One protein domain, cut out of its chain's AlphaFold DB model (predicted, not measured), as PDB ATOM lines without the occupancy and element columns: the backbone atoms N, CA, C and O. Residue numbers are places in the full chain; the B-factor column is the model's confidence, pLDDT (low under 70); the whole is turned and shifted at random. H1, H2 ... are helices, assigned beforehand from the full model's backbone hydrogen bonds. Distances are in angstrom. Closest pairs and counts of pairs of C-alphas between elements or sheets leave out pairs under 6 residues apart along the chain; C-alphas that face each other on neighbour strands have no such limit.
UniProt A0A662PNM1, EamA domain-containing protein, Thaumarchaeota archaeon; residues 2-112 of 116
ATOM      1  N   GLU A   2      26.299  -1.911  34.624       88.31
ATOM      2  CA  GLU A   2      25.608  -0.667  34.201       88.31
ATOM      3  C   GLU A   2      24.079  -0.729  34.378       88.31
ATOM      4  O   GLU A   2      23.485   0.176  34.958       88.31
ATOM      5  N   GLY A   3      23.449  -1.834  33.962       94.06
ATOM      6  CA  GLY A   3      22.007  -2.047  34.131       94.06
ATOM      7  C   GLY A   3      21.548  -2.097  35.595       94.06
ATOM      8  O   GLY A   3      20.494  -1.559  35.923       94.06
ATOM      9  N   GLU A   4      22.353  -2.680  36.491       95.44
ATOM     10  CA  GLU A   4      22.059  -2.709  37.933       95.44
ATOM     11  C   GLU A   4      22.020  -1.282  38.494       95.44
ATOM     12  O   GLU A   4      21.053  -0.900  39.153       95.44
ATOM     13  N   LEU A   5      23.022  -0.462  38.161       96.75
ATOM     14  CA  LEU A   5      23.089   0.933  38.594       96.75
ATOM     15  C   LEU A   5      21.904   1.749  38.061       96.75
ATOM     16  O   LEU A   5      21.258   2.466  38.824       96.75
ATOM     17  N   LEU A   6      21.583   1.606  36.772       95.69
ATOM     18  CA  LEU A   6      20.435   2.261  36.139       95.69
ATOM     19  C   LEU A   6      19.117   1.873  36.826       95.69
ATOM     20  O   LEU A   6      18.270   2.735  37.059       95.69
ATOM     21  N   SER A   7      18.958   0.600  37.203       95.06
ATOM     22  CA  SER A   7      17.760   0.123  37.902       95.06
ATOM     23  C   SER A   7      17.627   0.703  39.315       95.06
ATOM     24  O   SER A   7      16.536   1.122  39.704       95.06
ATOM     25  N   LEU A   8      18.734   0.815  40.059       95.75
ATOM     26  CA  LEU A   8      18.747   1.430  41.388       95.75
ATOM     27  C   LEU A   8      18.440   2.927  41.312       95.75
ATOM     28  O   LEU A   8      17.653   3.435  42.110       95.75
ATOM     29  N   LEU A   9      19.008   3.626  40.324       96.44
ATOM     30  CA  LEU A   9      18.705   5.035  40.072       96.44
ATOM     31  C   LEU A   9      17.233   5.231  39.707       96.44
ATOM     32  O   LEU A   9      16.585   6.126  40.245       96.44
ATOM     33  N   ALA A  10      16.683   4.376  38.844       94.44
ATOM     34  CA  ALA A  10      15.271   4.418  38.488       94.44
ATOM     35  C   ALA A  10      14.376   4.213  39.721       94.44
ATOM     36  O   ALA A  10      13.471   5.014  39.952       94.44
ATOM     37  N   ALA A  11      14.665   3.203  40.549       93.62
ATOM     38  CA  ALA A  11      13.928   2.938  41.785       93.62
ATOM     39  C   ALA A  11      13.995   4.124  42.763       93.62
ATOM     40  O   ALA A  11      12.973   4.530  43.323       93.62
ATOM     41  N   PHE A  12      15.177   4.725  42.922       95.12
ATOM     42  CA  PHE A  12      15.370   5.916  43.747       95.12
ATOM     43  C   PHE A  12      14.558   7.113  43.232       95.12
ATOM     44  O   PHE A  12      13.804   7.721  43.996       95.12
ATOM     45  N   CYS A  13      14.650   7.420  41.933       95.25
ATOM     46  CA  CYS A  13      13.891   8.497  41.296       95.25
ATOM     47  C   CYS A  13      12.381   8.305  41.469       95.25
ATOM     48  O   CYS A  13      11.660   9.266  41.740       95.25
ATOM     49  N   TRP A  14      11.901   7.067  41.359       93.50
ATOM     50  CA  TRP A  14      10.484   6.752  41.507       93.50
ATOM     51  C   TRP A  14       9.997   6.938  42.953       93.50
ATOM     52  O   TRP A  14       8.967   7.574  43.185       93.50
ATOM     53  N   ALA A  15      10.767   6.461  43.939       93.00
ATOM     54  CA  ALA A  15      10.456   6.629  45.361       93.00
ATOM     55  C   ALA A  15      10.470   8.106  45.798       93.00
ATOM     56  O   ALA A  15       9.567   8.572  46.508       93.00
ATOM     57  N   LEU A  16      11.470   8.864  45.338       95.75
ATOM     58  CA  LEU A  16      11.565  10.300  45.582       95.75
ATOM     59  C   LEU A  16      10.400  11.048  44.920       95.75
ATOM     60  O   LEU A  16       9.733  11.853  45.573       95.75
ATOM     61  N   GLY A  17      10.103  10.733  43.657       94.69
ATOM     62  CA  GLY A  17       9.000  11.324  42.902       94.69
ATOM     63  C   GLY A  17       7.653  11.128  43.594       94.69
ATOM     64  O   GLY A  17       6.949  12.103  43.847       94.69
ATOM     65  N   ALA A  18       7.324   9.898  44.001       94.25
ATOM     66  CA  ALA A  18       6.085   9.598  44.726       94.25
ATOM     67  C   ALA A  18       5.944  10.420  46.022       94.25
ATOM     68  O   ALA A  18       4.852  10.899  46.347       94.25
ATOM     69  N   SER A  19       7.055  10.636  46.732       95.12
ATOM     70  CA  SER A  19       7.098  11.444  47.956       95.12
ATOM     71  C   SER A  19       6.848  12.929  47.684       95.12
ATOM     72  O   SER A  19       6.039  13.557  48.374       95.12
ATOM     73  N   ILE A  20       7.467  13.480  46.636       95.81
ATOM     74  CA  ILE A  20       7.242  14.863  46.188       95.81
ATOM     75  C   ILE A  20       5.789  15.046  45.739       95.81
ATOM     76  O   ILE A  20       5.111  15.963  46.201       95.81
ATOM     77  N   TYR A  21       5.268  14.138  44.910       95.56
ATOM     78  CA  TYR A  21       3.887  14.191  44.435       95.56
ATOM     79  C   TYR A  21       2.890  14.160  45.586       95.56
ATOM     80  O   TYR A  21       1.962  14.968  45.617       95.56
ATOM     81  N   LYS A  22       3.102  13.287  46.579       95.31
ATOM     82  CA  LYS A  22       2.260  13.256  47.776       95.31
ATOM     83  C   LYS A  22       2.230  14.605  48.487       95.31
ATOM     84  O   LYS A  22       1.157  15.034  48.915       95.31
ATOM     85  N   LYS A  23       3.382  15.267  48.615       95.25
ATOM     86  CA  LYS A  23       3.453  16.600  49.215       95.25
ATOM     87  C   LYS A  23       2.688  17.625  48.376       95.25
ATOM     88  O   LYS A  23       1.901  18.374  48.941       95.25
ATOM     89  N   SER A  24       2.836  17.624  47.053       93.75
ATOM     90  CA  SER A  24       2.101  18.530  46.153       93.75
ATOM     91  C   SER A  24       0.580  18.331  46.210       93.75
ATOM     92  O   SER A  24      -0.180  19.298  46.146       93.75
ATOM     93  N   LEU A  25       0.118  17.092  46.401       95.38
ATOM     94  CA  LEU A  25      -1.306  16.746  46.506       95.38
ATOM     95  C   LEU A  25      -2.014  17.316  47.745       95.38
ATOM     96  O   LEU A  25      -3.242  17.224  47.823       95.38
ATOM     97  N   SER A  26      -1.286  17.902  48.707       92.88
ATOM     98  CA  SER A  26      -1.920  18.630  49.814       92.88
ATOM     99  C   SER A  26      -2.604  19.913  49.342       92.88
ATOM    100  O   SER A  26      -3.598  20.314  49.933       92.88
ATOM    101  N   ASN A  27      -2.089  20.529  48.272       93.06
ATOM    102  CA  ASN A  27      -2.553  21.826  47.770       93.06
ATOM    103  C   ASN A  27      -3.117  21.751  46.344       93.06
ATOM    104  O   ASN A  27      -3.753  22.692  45.884       93.06
ATOM    105  N   VAL A  28      -2.876  20.646  45.633       94.56
ATOM    106  CA  VAL A  28      -3.230  20.489  44.217       94.56
ATOM    107  C   VAL A  28      -4.141  19.279  44.026       94.56
ATOM    108  O   VAL A  28      -4.016  18.251  44.699       94.56
ATOM    109  N   ASN A  29      -5.081  19.388  43.088       94.19
ATOM    110  CA  ASN A  29      -5.944  18.274  42.714       94.19
ATOM    111  C   ASN A  29      -5.154  17.175  41.973       94.19
ATOM    112  O   ASN A  29      -4.320  17.507  41.129       94.19
ATOM    113  N   PRO A  30      -5.446  15.879  42.214       93.19
ATOM    114  CA  PRO A  30      -4.767  14.760  41.549       93.19
ATOM    115  C   PRO A  30      -4.721  14.875  40.026       93.19
ATOM    116  O   PRO A  30      -3.679  14.646  39.419       93.19
ATOM    117  N   LEU A  31      -5.833  15.304  39.426       93.44
ATOM    118  CA  LEU A  31      -5.953  15.462  37.981       93.44
ATOM    119  C   LEU A  31      -5.019  16.554  37.442       93.44
ATOM    120  O   LEU A  31      -4.337  16.351  36.445       93.44
ATOM    121  N   VAL A  32      -4.940  17.693  38.137       94.12
ATOM    122  CA  VAL A  32      -4.077  18.821  37.748       94.12
ATOM    123  C   VAL A  32      -2.606  18.433  37.869       94.12
ATOM    124  O   VAL A  32      -1.822  18.721  36.969       94.12
ATOM    125  N   LEU A  33      -2.237  17.731  38.945       94.50
ATOM    126  CA  LEU A  33      -0.874  17.233  39.113       94.50
ATOM    127  C   LEU A  33      -0.500  16.236  38.008       94.50
ATOM    128  O   LEU A  33       0.598  16.323  37.463       94.50
ATOM    129  N   ASN A  34      -1.414  15.327  37.655       94.69
ATOM    130  CA  ASN A  34      -1.191  14.380  36.571       94.69
ATOM    131  C   ASN A  34      -0.991  15.097  35.232       94.69
ATOM    132  O   ASN A  34      -0.008  14.845  34.546       94.69
ATOM    133  N   LEU A  35      -1.870  16.046  34.893       92.31
ATOM    134  CA  LEU A  35      -1.754  16.833  33.664       92.31
ATOM    135  C   LEU A  35      -0.429  17.593  33.600       92.31
ATOM    136  O   LEU A  35       0.236  17.567  32.567       92.31
ATOM    137  N   PHE A  36      -0.009  18.226  34.696       94.00
ATOM    138  CA  PHE A  36       1.269  18.934  34.758       94.00
ATOM    139  C   PHE A  36       2.466  17.987  34.579       94.00
ATOM    140  O   PHE A  36       3.365  18.254  33.780       94.00
ATOM    141  N   ARG A  37       2.469  16.842  35.272       92.69
ATOM    142  CA  ARG A  37       3.530  15.834  35.141       92.69
ATOM    143  C   ARG A  37       3.589  15.254  33.724       92.69
ATOM    144  O   ARG A  37       4.665  15.178  33.144       92.69
ATOM    145  N   SER A  38       2.452  14.860  33.160       92.31
ATOM    146  CA  SER A  38       2.399  14.209  31.848       92.31
ATOM    147  C   SER A  38       2.704  15.180  30.710       92.31
ATOM    148  O   SER A  38       3.425  14.818  29.787       92.31
ATOM    149  N   SER A  39       2.225  16.427  30.783       93.06
ATOM    150  CA  SER A  39       2.535  17.451  29.774       93.06
ATOM    151  C   SER A  39       4.008  17.859  29.795       93.06
ATOM    152  O   SER A  39       4.622  17.942  28.734       93.06
ATOM    153  N   SER A  40       4.607  18.047  30.976       94.06
ATOM    154  CA  SER A  40       6.041  18.354  31.087       94.06
ATOM    155  C   SER A  40       6.918  17.209  30.573       94.06
ATOM    156  O   SER A  40       7.861  17.460  29.825       94.06
ATOM    157  N   ALA A  41       6.575  15.956  30.893       93.06
ATOM    158  CA  ALA A  41       7.265  14.785  30.359       93.06
ATOM    159  C   ALA A  41       7.114  14.670  28.832       93.06
ATOM    160  O   ALA A  41       8.105  14.463  28.136       93.06
ATOM    161  N   ALA A  42       5.899  14.850  28.306       92.56
ATOM    162  CA  ALA A  42       5.637  14.798  26.870       92.56
ATOM    163  C   ALA A  42       6.413  15.881  26.109       92.56
ATOM    164  O   ALA A  42       7.027  15.580  25.090       92.56
ATOM    165  N   LEU A  43       6.445  17.115  26.622       95.31
ATOM    166  CA  LEU A  43       7.223  18.210  26.036       95.31
ATOM    167  C   LEU A  43       8.720  17.898  26.020       95.31
ATOM    168  O   LEU A  43       9.364  18.063  24.986       95.31
ATOM    169  N   LEU A  44       9.273  17.412  27.135       95.38
ATOM    170  CA  LEU A  44      10.687  17.034  27.219       95.38
ATOM    171  C   LEU A  44      11.042  15.922  26.231       95.38
ATOM    172  O   LEU A  44      12.023  16.041  25.500       95.38
ATOM    173  N   LEU A  45      10.235  14.860  26.182       91.94
ATOM    174  CA  LEU A  45      10.456  13.741  25.269       91.94
ATOM    175  C   LEU A  45      10.297  14.160  23.806       91.94
ATOM    176  O   LEU A  45      11.065  13.712  22.957       91.94
ATOM    177  N   PHE A  46       9.348  15.046  23.507       91.31
ATOM    178  CA  PHE A  46       9.163  15.586  22.164       91.31
ATOM    179  C   PHE A  46      10.357  16.441  21.722       91.31
ATOM    180  O   PHE A  46      10.860  16.266  20.615       91.31
ATOM    181  N   LEU A  47      10.871  17.315  22.593       93.81
ATOM    182  CA  LEU A  47      12.084  18.093  22.312       93.81
ATOM    183  C   LEU A  47      13.304  17.190  22.107       93.81
ATOM    184  O   LEU A  47      14.098  17.422  21.197       93.81
ATOM    185  N   LEU A  48      13.435  16.137  22.915       93.38
ATOM    186  CA  LEU A  48      14.516  15.167  22.779       93.38
ATOM    187  C   LEU A  48      14.427  14.399  21.450       93.38
ATOM    188  O   LEU A  48      15.441  14.203  20.784       93.38
ATOM    189  N   LEU A  49      13.217  14.009  21.036       90.88
ATOM    190  CA  LEU A  49      12.974  13.381  19.737       90.88
ATOM    191  C   LEU A  49      13.433  14.291  18.591       90.88
ATOM    192  O   LEU A  49      14.178  13.839  17.720       90.88
ATOM    193  N   LEU A  50      13.031  15.567  18.625       90.19
ATOM    194  CA  LEU A  50      13.429  16.560  17.626       90.19
ATOM    195  C   LEU A  50      14.951  16.717  17.543       90.19
ATOM    196  O   LEU A  50      15.486  16.801  16.442       90.19
ATOM    197  N   LEU A  51      15.638  16.735  18.689       91.62
ATOM    198  CA  LEU A  51      17.082  16.949  18.759       91.62
ATOM    199  C   LEU A  51      17.891  15.750  18.236       91.62
ATOM    200  O   LEU A  51      18.924  15.946  17.605       91.62
ATOM    201  N   ILE A  52      17.451  14.519  18.524       91.44
ATOM    202  CA  ILE A  52      18.234  13.310  18.221       91.44
ATOM    203  C   ILE A  52      17.893  12.732  16.843       91.44
ATOM    204  O   ILE A  52      18.793  12.325  16.114       91.44
ATOM    205  N   HIS A  53      16.607  12.662  16.489       85.00
ATOM    206  CA  HIS A  53      16.143  11.888  15.329       85.00
ATOM    207  C   HIS A  53      15.348  12.711  14.303       85.00
ATOM    208  O   HIS A  53      15.051  12.202  13.222       85.00
ATOM    209  N   GLY A  54      14.981  13.958  14.620       82.19
ATOM    210  CA  GLY A  54      14.116  14.772  13.764       82.19
ATOM    211  C   GLY A  54      12.691  14.208  13.625       82.19
ATOM    212  O   GLY A  54      12.260  13.337  14.382       82.19
ATOM    213  N   LEU A  55      11.923  14.729  12.660       81.38
ATOM    214  CA  LEU A  55      10.505  14.372  12.460       81.38
ATOM    215  C   LEU A  55      10.279  13.227  11.458       81.38
ATOM    216  O   LEU A  55       9.176  12.685  11.391       81.38
ATOM    217  N   ASP A  56      11.309  12.812  10.719       79.12
ATOM    218  CA  ASP A  56      11.193  11.852   9.607       79.12
ATOM    219  C   ASP A  56      10.783  10.437  10.042       79.12
ATOM    220  O   ASP A  56      10.363   9.611   9.232       79.12
ATOM    221  N   HIS A  57      10.899  10.134  11.332       74.06
ATOM    222  CA  HIS A  57      10.439   8.869  11.894       74.06
ATOM    223  C   HIS A  57       8.937   8.858  12.190       74.06
ATOM    224  O   HIS A  57       8.336   7.785  12.179       74.06
ATOM    225  N   LEU A  58       8.311  10.023  12.399       74.56
ATOM    226  CA  LEU A  58       6.878  10.110  12.692       74.56
ATOM    227  C   LEU A  58       6.015   9.797  11.465       74.56
ATOM    228  O   LEU A  58       4.948   9.202  11.595       74.56
ATOM    229  N   SER A  59       6.501  10.126  10.267       74.44
ATOM    230  CA  SER A  59       5.809   9.848   9.001       74.44
ATOM    231  C   SER A  59       5.774   8.360   8.631       74.44
ATOM    232  O   SER A  59       5.006   7.965   7.757       74.44
ATOM    233  N   LYS A  60       6.568   7.519   9.307       83.31
ATOM    234  CA  LYS A  60       6.617   6.065   9.088       83.31
ATOM    235  C   LYS A  60       5.623   5.288   9.959       83.31
ATOM    236  O   LYS A  60       5.535   4.068   9.821       83.31
ATOM    237  N   LEU A  61       4.893   5.947  10.866       84.19
ATOM    238  CA  LEU A  61       3.931   5.263  11.729       84.19
ATOM    239  C   LEU A  61       2.648   4.890  10.977       84.19
ATOM    240  O   LEU A  61       2.020   5.714  10.317       84.19
ATOM    241  N   SER A  62       2.215   3.640  11.155       91.12
ATOM    242  CA  SER A  62       0.912   3.173  10.679       91.12
ATOM    243  C   SER A  62      -0.231   3.876  11.428       91.12
ATOM    244  O   SER A  62      -0.171   3.984  12.658       91.12
ATOM    245  N   PRO A  63      -1.318   4.283  10.746       89.50
ATOM    246  CA  PRO A  63      -2.470   4.917  11.392       89.50
ATOM    247  C   PRO A  63      -3.133   4.021  12.450       89.50
ATOM    248  O   PRO A  63      -3.626   4.519  13.459       89.50
ATOM    249  N   ILE A  64      -3.088   2.697  12.267       94.12
ATOM    250  CA  ILE A  64      -3.596   1.728  13.252       94.12
ATOM    251  C   ILE A  64      -2.770   1.799  14.541       94.12
ATOM    252  O   ILE A  64      -3.323   1.830  15.639       94.12
ATOM    253  N   LEU A  65      -1.443   1.868  14.406       91.75
ATOM    254  CA  LEU A  65      -0.533   1.963  15.545       91.75
ATOM    255  C   LEU A  65      -0.739   3.280  16.302       91.75
ATOM    256  O   LEU A  65      -0.785   3.273  17.528       91.75
ATOM    257  N   ILE A  66      -0.932   4.391  15.585       91.38
ATOM    258  CA  ILE A  66      -1.252   5.691  16.191       91.38
ATOM    259  C   ILE A  66      -2.552   5.596  16.999       91.38
ATOM    260  O   ILE A  66      -2.585   6.020  18.153       91.38
ATOM    261  N   GLY A  67      -3.601   4.988  16.435       93.94
ATOM    262  CA  GLY A  67      -4.869   4.772  17.137       93.94
ATOM    263  C   GLY A  67      -4.702   3.976  18.435       93.94
ATOM    264  O   GLY A  67      -5.211   4.385  19.480       93.94
ATOM    265  N   LEU A  68      -3.932   2.884  18.396       94.06
ATOM    266  CA  LEU A  68      -3.631   2.063  19.573       94.06
ATOM    267  C   LEU A  68      -2.820   2.820  20.630       94.06
ATOM    268  O   LEU A  68      -3.141   2.740  21.817       94.06
ATOM    269  N   ILE A  69      -1.799   3.579  20.223       92.44
ATOM    270  CA  ILE A  69      -0.990   4.394  21.141       92.44
ATOM    271  C   ILE A  69      -1.870   5.441  21.823       92.44
ATOM    272  O   ILE A  69      -1.827   5.569  23.045       92.44
ATOM    273  N   CYS A  70      -2.712   6.150  21.071       92.12
ATOM    274  CA  CYS A  70      -3.631   7.136  21.636       92.12
ATOM    275  C   CYS A  70      -4.597   6.494  22.640       92.12
ATOM    276  O   CYS A  70      -4.751   6.991  23.754       92.12
ATOM    277  N   PHE A  71      -5.210   5.366  22.277       94.88
ATOM    278  CA  PHE A  71      -6.160   4.666  23.139       94.88
ATOM    279  C   PHE A  71      -5.512   4.171  24.441       94.88
ATOM    280  O   PHE A  71      -6.002   4.453  25.536       94.88
ATOM    281  N   THR A  72      -4.373   3.486  24.334       93.56
ATOM    282  CA  THR A  72      -3.639   2.970  25.499       93.56
ATOM    283  C   THR A  72      -3.112   4.097  26.382       93.56
ATOM    284  O   THR A  72      -3.203   3.992  27.605       93.56
ATOM    285  N   SER A  73      -2.647   5.204  25.798       92.06
ATOM    286  CA  SER A  73      -2.194   6.385  26.545       92.06
ATOM    287  C   SER A  73      -3.336   7.036  27.326       92.06
ATOM    288  O   SER A  73      -3.163   7.374  28.492       92.06
ATOM    289  N   LEU A  74      -4.531   7.166  26.740       92.25
ATOM    290  CA  LEU A  74      -5.692   7.720  27.448       92.25
ATOM    291  C   LEU A  74      -6.091   6.867  28.657       92.25
ATOM    292  O   LEU A  74      -6.387   7.402  29.726       92.25
ATOM    293  N   ILE A  75      -6.066   5.542  28.515       94.25
ATOM    294  CA  ILE A  75      -6.409   4.631  29.611       94.25
ATOM    295  C   ILE A  75      -5.327   4.648  30.690       94.25
ATOM    296  O   ILE A  75      -5.628   4.821  31.867       94.25
ATOM    297  N   THR A  76      -4.064   4.485  30.309       90.38
ATOM    298  CA  THR A  76      -2.965   4.360  31.274       90.38
ATOM    299  C   THR A  76      -2.621   5.704  31.911       90.38
ATOM    300  O   THR A  76      -2.722   5.851  33.127       90.38
ATOM    301  N   TRP A  77      -2.292   6.713  31.107       89.50
ATOM    302  CA  TRP A  77      -1.846   8.016  31.604       89.50
ATOM    303  C   TRP A  77      -3.008   8.905  32.032       89.50
ATOM    304  O   TRP A  77      -2.863   9.732  32.929       89.50
ATOM    305  N   GLY A  78      -4.173   8.765  31.400       90.31
ATOM    306  CA  GLY A  78      -5.372   9.485  31.810       90.31
ATOM    307  C   GLY A  78      -5.975   8.865  33.063       90.31
ATOM    308  O   GLY A  78      -5.915   9.456  34.141       90.31
ATOM    309  N   LEU A  79      -6.559   7.673  32.934       92.94
ATOM    310  CA  LEU A  79      -7.299   7.038  34.026       92.94
ATOM    311  C   LEU A  79      -6.371   6.421  35.084       92.94
ATOM    312  O   LEU A  79      -6.530   6.711  36.270       92.94
ATOM    313  N   GLY A  80      -5.395   5.613  34.666       93.81
ATOM    314  CA  GLY A  80      -4.488   4.897  35.569       93.81
ATOM    315  C   GLY A  80      -3.694   5.832  36.481       93.81
ATOM    316  O   GLY A  80      -3.803   5.745  37.705       93.81
ATOM    317  N   ASP A  81      -2.966   6.789  35.905       93.44
ATOM    318  CA  ASP A  81      -2.152   7.719  36.696       93.44
ATOM    319  C   ASP A  81      -3.010   8.627  37.589       93.44
ATOM    320  O   ASP A  81      -2.631   8.940  38.719       93.44
ATOM    321  N   SER A  82      -4.210   9.012  37.142       94.12
ATOM    322  CA  SER A  82      -5.123   9.799  37.981       94.12
ATOM    323  C   SER A  82      -5.587   9.012  39.209       94.12
ATOM    324  O   SER A  82      -5.623   9.565  40.311       94.12
ATOM    325  N   LEU A  83      -5.885   7.717  39.050       94.94
ATOM    326  CA  LEU A  83      -6.194   6.818  40.166       94.94
ATOM    327  C   LEU A  83      -4.981   6.606  41.080       94.94
ATOM    328  O   LEU A  83      -5.136   6.558  42.304       94.94
ATOM    329  N   TYR A  84      -3.772   6.545  40.519       95.75
ATOM    330  CA  TYR A  84      -2.532   6.487  41.292       95.75
ATOM    331  C   TYR A  84      -2.351   7.738  42.167       95.75
ATOM    332  O   TYR A  84      -2.171   7.622  43.382       95.75
ATOM    333  N   PHE A  85      -2.487   8.943  41.604       95.94
ATOM    334  CA  PHE A  85      -2.394  10.188  42.378       95.94
ATOM    335  C   PHE A  85      -3.523  10.338  43.396       95.94
ATOM    336  O   PHE A  85      -3.294  10.830  44.503       95.94
ATOM    337  N   LEU A  86      -4.735   9.895  43.061       96.00
ATOM    338  CA  LEU A  86      -5.835   9.841  44.017       96.00
ATOM    339  C   LEU A  86      -5.486   8.924  45.198       96.00
ATOM    340  O   LEU A  86      -5.646   9.319  46.352       96.00
ATOM    341  N   SER A  87      -4.931   7.746  44.923       96.00
ATOM    342  CA  SER A  87      -4.486   6.802  45.951       96.00
ATOM    343  C   SER A  87      -3.393   7.407  46.829       96.00
ATOM    344  O   SER A  87      -3.517   7.389  48.054       96.00
ATOM    345  N   LEU A  88      -2.386   8.057  46.233       96.44
ATOM    346  CA  LEU A  88      -1.382   8.809  46.989       96.44
ATOM    347  C   LEU A  88      -2.055   9.838  47.906       96.44
ATOM    348  O   LEU A  88      -1.718   9.942  49.089       96.44
ATOM    349  N   LYS A  89      -3.046  10.586  47.407       95.88
ATOM    350  CA  LYS A  89      -3.765  11.587  48.201       95.88
ATOM    351  C   LYS A  89      -4.493  10.966  49.400       95.88
ATOM    352  O   LYS A  89      -4.378  11.525  50.487       95.88
ATOM    353  N   ILE A  90      -5.151   9.821  49.230       96.06
ATOM    354  CA  ILE A  90      -5.993   9.189  50.259       96.06
ATOM    355  C   ILE A  90      -5.170   8.367  51.262       96.06
ATOM    356  O   ILE A  90      -5.255   8.609  52.462       96.06
ATOM    357  N   ILE A  91      -4.375   7.402  50.791       96.25
ATOM    358  CA  ILE A  91      -3.722   6.394  51.651       96.25
ATOM    359  C   ILE A  91      -2.215   6.620  51.836       96.25
ATOM    360  O   ILE A  91      -1.593   5.953  52.664       96.25
ATOM    361  N   GLY A  92      -1.637   7.578  51.106       94.75
ATOM    362  CA  GLY A  92      -0.230   7.957  51.216       94.75
ATOM    363  C   GLY A  92       0.742   7.009  50.506       94.75
ATOM    364  O   GLY A  92       0.405   5.896  50.111       94.75
ATOM    365  N   VAL A  93       1.992   7.464  50.375       95.19
ATOM    366  CA  VAL A  93       3.055   6.782  49.609       95.19
ATOM    367  C   VAL A  93       3.310   5.364  50.121       95.19
ATOM    368  O   VAL A  93       3.352   4.427  49.329       95.19
ATOM    369  N   GLY A  94       3.410   5.196  51.445       94.06
ATOM    370  CA  GLY A  94       3.790   3.926  52.072       94.06
ATOM    371  C   GLY A  94       2.823   2.765  51.823       94.06
ATOM    372  O   GLY A  94       3.225   1.618  51.964       94.06
ATOM    373  N   LYS A  95       1.571   3.039  51.431       94.81
ATOM    374  CA  LYS A  95       0.595   2.005  51.048       94.81
ATOM    375  C   LYS A  95       0.388   1.947  49.539       94.81
ATOM    376  O   LYS A  95       0.334   0.859  48.980       94.81
ATOM    377  N   THR A  96       0.300   3.095  48.866       95.94
ATOM    378  CA  THR A  96       0.052   3.136  47.417       95.94
ATOM    379  C   THR A  96       1.167   2.470  46.615       95.94
ATOM    380  O   THR A  96       0.875   1.680  45.718       95.94
ATOM    381  N   VAL A  97       2.436   2.760  46.923       93.62
ATOM    382  CA  VAL A  97       3.567   2.268  46.116       93.62
ATOM    383  C   VAL A  97       3.718   0.741  46.207       93.62
ATOM    384  O   VAL A  97       3.776   0.102  45.158       93.62
ATOM    385  N   PRO A  98       3.679   0.103  47.395       92.94
ATOM    386  CA  PRO A  98       3.714  -1.359  47.469       92.94
ATOM    387  C   PRO A  98       2.509  -2.033  46.804       92.94
ATOM    388  O   PRO A  98       2.685  -3.011  46.089       92.94
ATOM    389  N   LEU A  99       1.293  -1.494  46.981       93.88
ATOM    390  CA  LEU A  99       0.084  -2.068  46.372       93.88
ATOM    391  C   LEU A  99       0.131  -2.028  44.842       93.88
ATOM    392  O   LEU A  99      -0.234  -2.995  44.181       93.88
ATOM    393  N   THR A 100       0.595  -0.914  44.280       92.12
ATOM    394  CA  THR A 100       0.736  -0.759  42.825       92.12
ATOM    395  C   THR A 100       1.869  -1.616  42.267       92.12
ATOM    396  O   THR A 100       1.761  -2.094  41.144       92.12
ATOM    397  N   SER A 101       2.896  -1.916  43.068       89.06
ATOM    398  CA  SER A 101       3.991  -2.825  42.696       89.06
ATOM    399  C   SER A 101       3.556  -4.292  42.550       89.06
ATOM    400  O   SER A 101       4.322  -5.101  42.037       89.06
ATOM    401  N   SER A 102       2.324  -4.643  42.936       90.75
ATOM    402  CA  SER A 102       1.742  -5.975  42.719       90.75
ATOM    403  C   SER A 102       1.224  -6.200  41.289       90.75
ATOM    404  O   SER A 102       0.748  -7.291  40.981       90.75
ATOM    405  N   TYR A 103       1.324  -5.211  40.391       87.19
ATOM    406  CA  TYR A 103       0.890  -5.345  38.995       87.19
ATOM    407  C   TYR A 103       1.484  -6.548  38.222       87.19
ATOM    408  O   TYR A 103       0.766  -7.079  37.369       87.19
ATOM    409  N   PRO A 104       2.711  -7.057  38.498       88.31
ATOM    410  CA  PRO A 104       3.255  -8.206  37.772       88.31
ATOM    411  C   PRO A 104       2.393  -9.468  37.884       88.31
ATOM    412  O   PRO A 104       2.371 -10.264  36.948       88.31
ATOM    413  N   PHE A 105       1.629  -9.631  38.973       86.38
ATOM    414  CA  PHE A 105       0.675 -10.736  39.123       86.38
ATOM    415  C   PHE A 105      -0.429 -10.720  38.059       86.38
ATOM    416  O   PHE A 105      -0.896 -11.776  37.650       86.38
ATOM    417  N   PHE A 106      -0.831  -9.537  37.593       84.06
ATOM    418  CA  PHE A 106      -1.820  -9.396  36.525       84.06
ATOM    419  C   PHE A 106      -1.171  -9.487  35.139       84.06
ATOM    420  O   PHE A 106      -1.780  -9.987  34.198       84.06
ATOM    421  N   CYS A 107       0.081  -9.046  35.001       83.88
ATOM    422  CA  CYS A 107       0.805  -9.172  33.736       83.88
ATOM    423  C   CYS A 107       1.135 -10.630  33.399       83.88
ATOM    424  O   CYS A 107       0.976 -11.035  32.251       83.88
ATOM    425  N   VAL A 108       1.543 -11.443  34.382       86.00
ATOM    426  CA  VAL A 108       1.921 -12.844  34.123       86.00
ATOM    427  C   VAL A 108       0.745 -13.685  33.614       86.00
ATOM    428  O   VAL A 108       0.952 -14.596  32.816       86.00
ATOM    429  N   THR A 109      -0.490 -13.361  34.015       76.12
ATOM    430  CA  THR A 109      -1.691 -14.053  33.521       76.12
ATOM    431  C   THR A 109      -1.998 -13.750  32.057       76.12
ATOM    432  O   THR A 109      -2.564 -14.599  31.379       76.12
ATOM    433  N   ASP A 110      -1.610 -12.574  31.563       69.31
ATOM    434  CA  ASP A 110      -1.774 -12.190  30.156       69.31
ATOM    435  C   ASP A 110      -0.650 -12.770  29.278       69.31
ATOM    436  O   ASP A 110      -0.861 -13.163  28.133       69.31
ATOM    437  N   GLN A 111       0.551 -12.909  29.846       63.19
ATOM    438  CA  GLN A 111       1.738 -13.414  29.148       63.19
ATOM    439  C   GLN A 111       1.703 -14.919  28.837       63.19
ATOM    440  O   GLN A 111       2.428 -15.370  27.949       63.19
ATOM    441  N   TYR A 112       0.850 -15.690  29.519       61.03
ATOM    442  CA  TYR A 112       0.609 -17.108  29.241       61.03
ATOM    443  C   TYR A 112      -0.861 -17.354  28.859       61.03
ATOM    444  O   TYR A 112      -1.620 -17.907  29.659       61.03
TER     445      TYR A 112
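This is residues 2 to 112 of the 116 residues of the protein "EamA domain-containing protein" of Thaumarchaeota archaeon (UniProt A0A662PNM1). Three long helices, H1, H2 and H3, come together at one end and splay apart from there like the spread legs of a stand; H2 and H3 make an open V-shaped hairpin, and H1 reaches away with residues 2 to 13 standing free. Short H4 folds back at the end where the three meet, and from it residues 101 to 112, with H5, stick out as a small free tail. The printed part has 111 residues with five named helices, in the order H1, H2, H3, H4, H5, and no named strand; the class is all helix. The whole is loose, with a radius of gyration of the C-alphas of 16.6 A and spans of 44 by 40 by 33 A.

Find C-alpha 63 at (-2.470, 4.917, 11.392); from there H3, residues 63 to 91, runs 40.3 A to C-alpha 91 at (-3.722, 6.394, 51.651). H2, residues 30 to 52, spans 32.8 A, and H1, residues 2 to 24, spans 32.6 A from C-alpha 2 at (25.608, -0.667, 34.201). After H3 come H4, residues 93 to 100, and H5, residues 104 to 111.

Begin with H3, the hub, which touches H1, H2 and H4. H2 and H3 form a helical hairpin at a steep tilt of 42 degrees, opposite ways; look at the closest C-alphas, those of Pro 30 and Phe 85, 5.2 A apart. H2 touches H3 with residues 30 to 38 alone. H1 touches H3 with residues 18 to 22 alone, at a steep tilt of 59 degrees, the same way, and the closest C-alphas are those of Lys 22 and Leu 88, 5.8 A apart. H3 and H4 form a helical hairpin but only just touch, with 3 pairs of C-alphas within 8 A, the closest those of Leu 88 and Thr 96 at 5.9 A. H1 also touches H4, closest at the C-alphas of Ser 19 and Val 93, 6.4 A. H1 and H2 are close but not clearly touching: the closest C-alphas, of Ser 24 and Leu 33, are 7.8 A apart. H5 touches no helix. Every O i to N i+4 pair is within hydrogen-bond range in H1 and H2; the counts are 24 of 25 in H3, 3 of 4 in H4 and 2 of 4 in H5.

The two C-alphas farthest apart are those of Asp 56 and Ile 91, at 44.9 A. The printed part has no cut and no long link; the link from H2 to H3, 10 residues, is short, and the other three are tight. The mean pLDDT of the printed part is 91.2, and residues 110 to 112 are under 70.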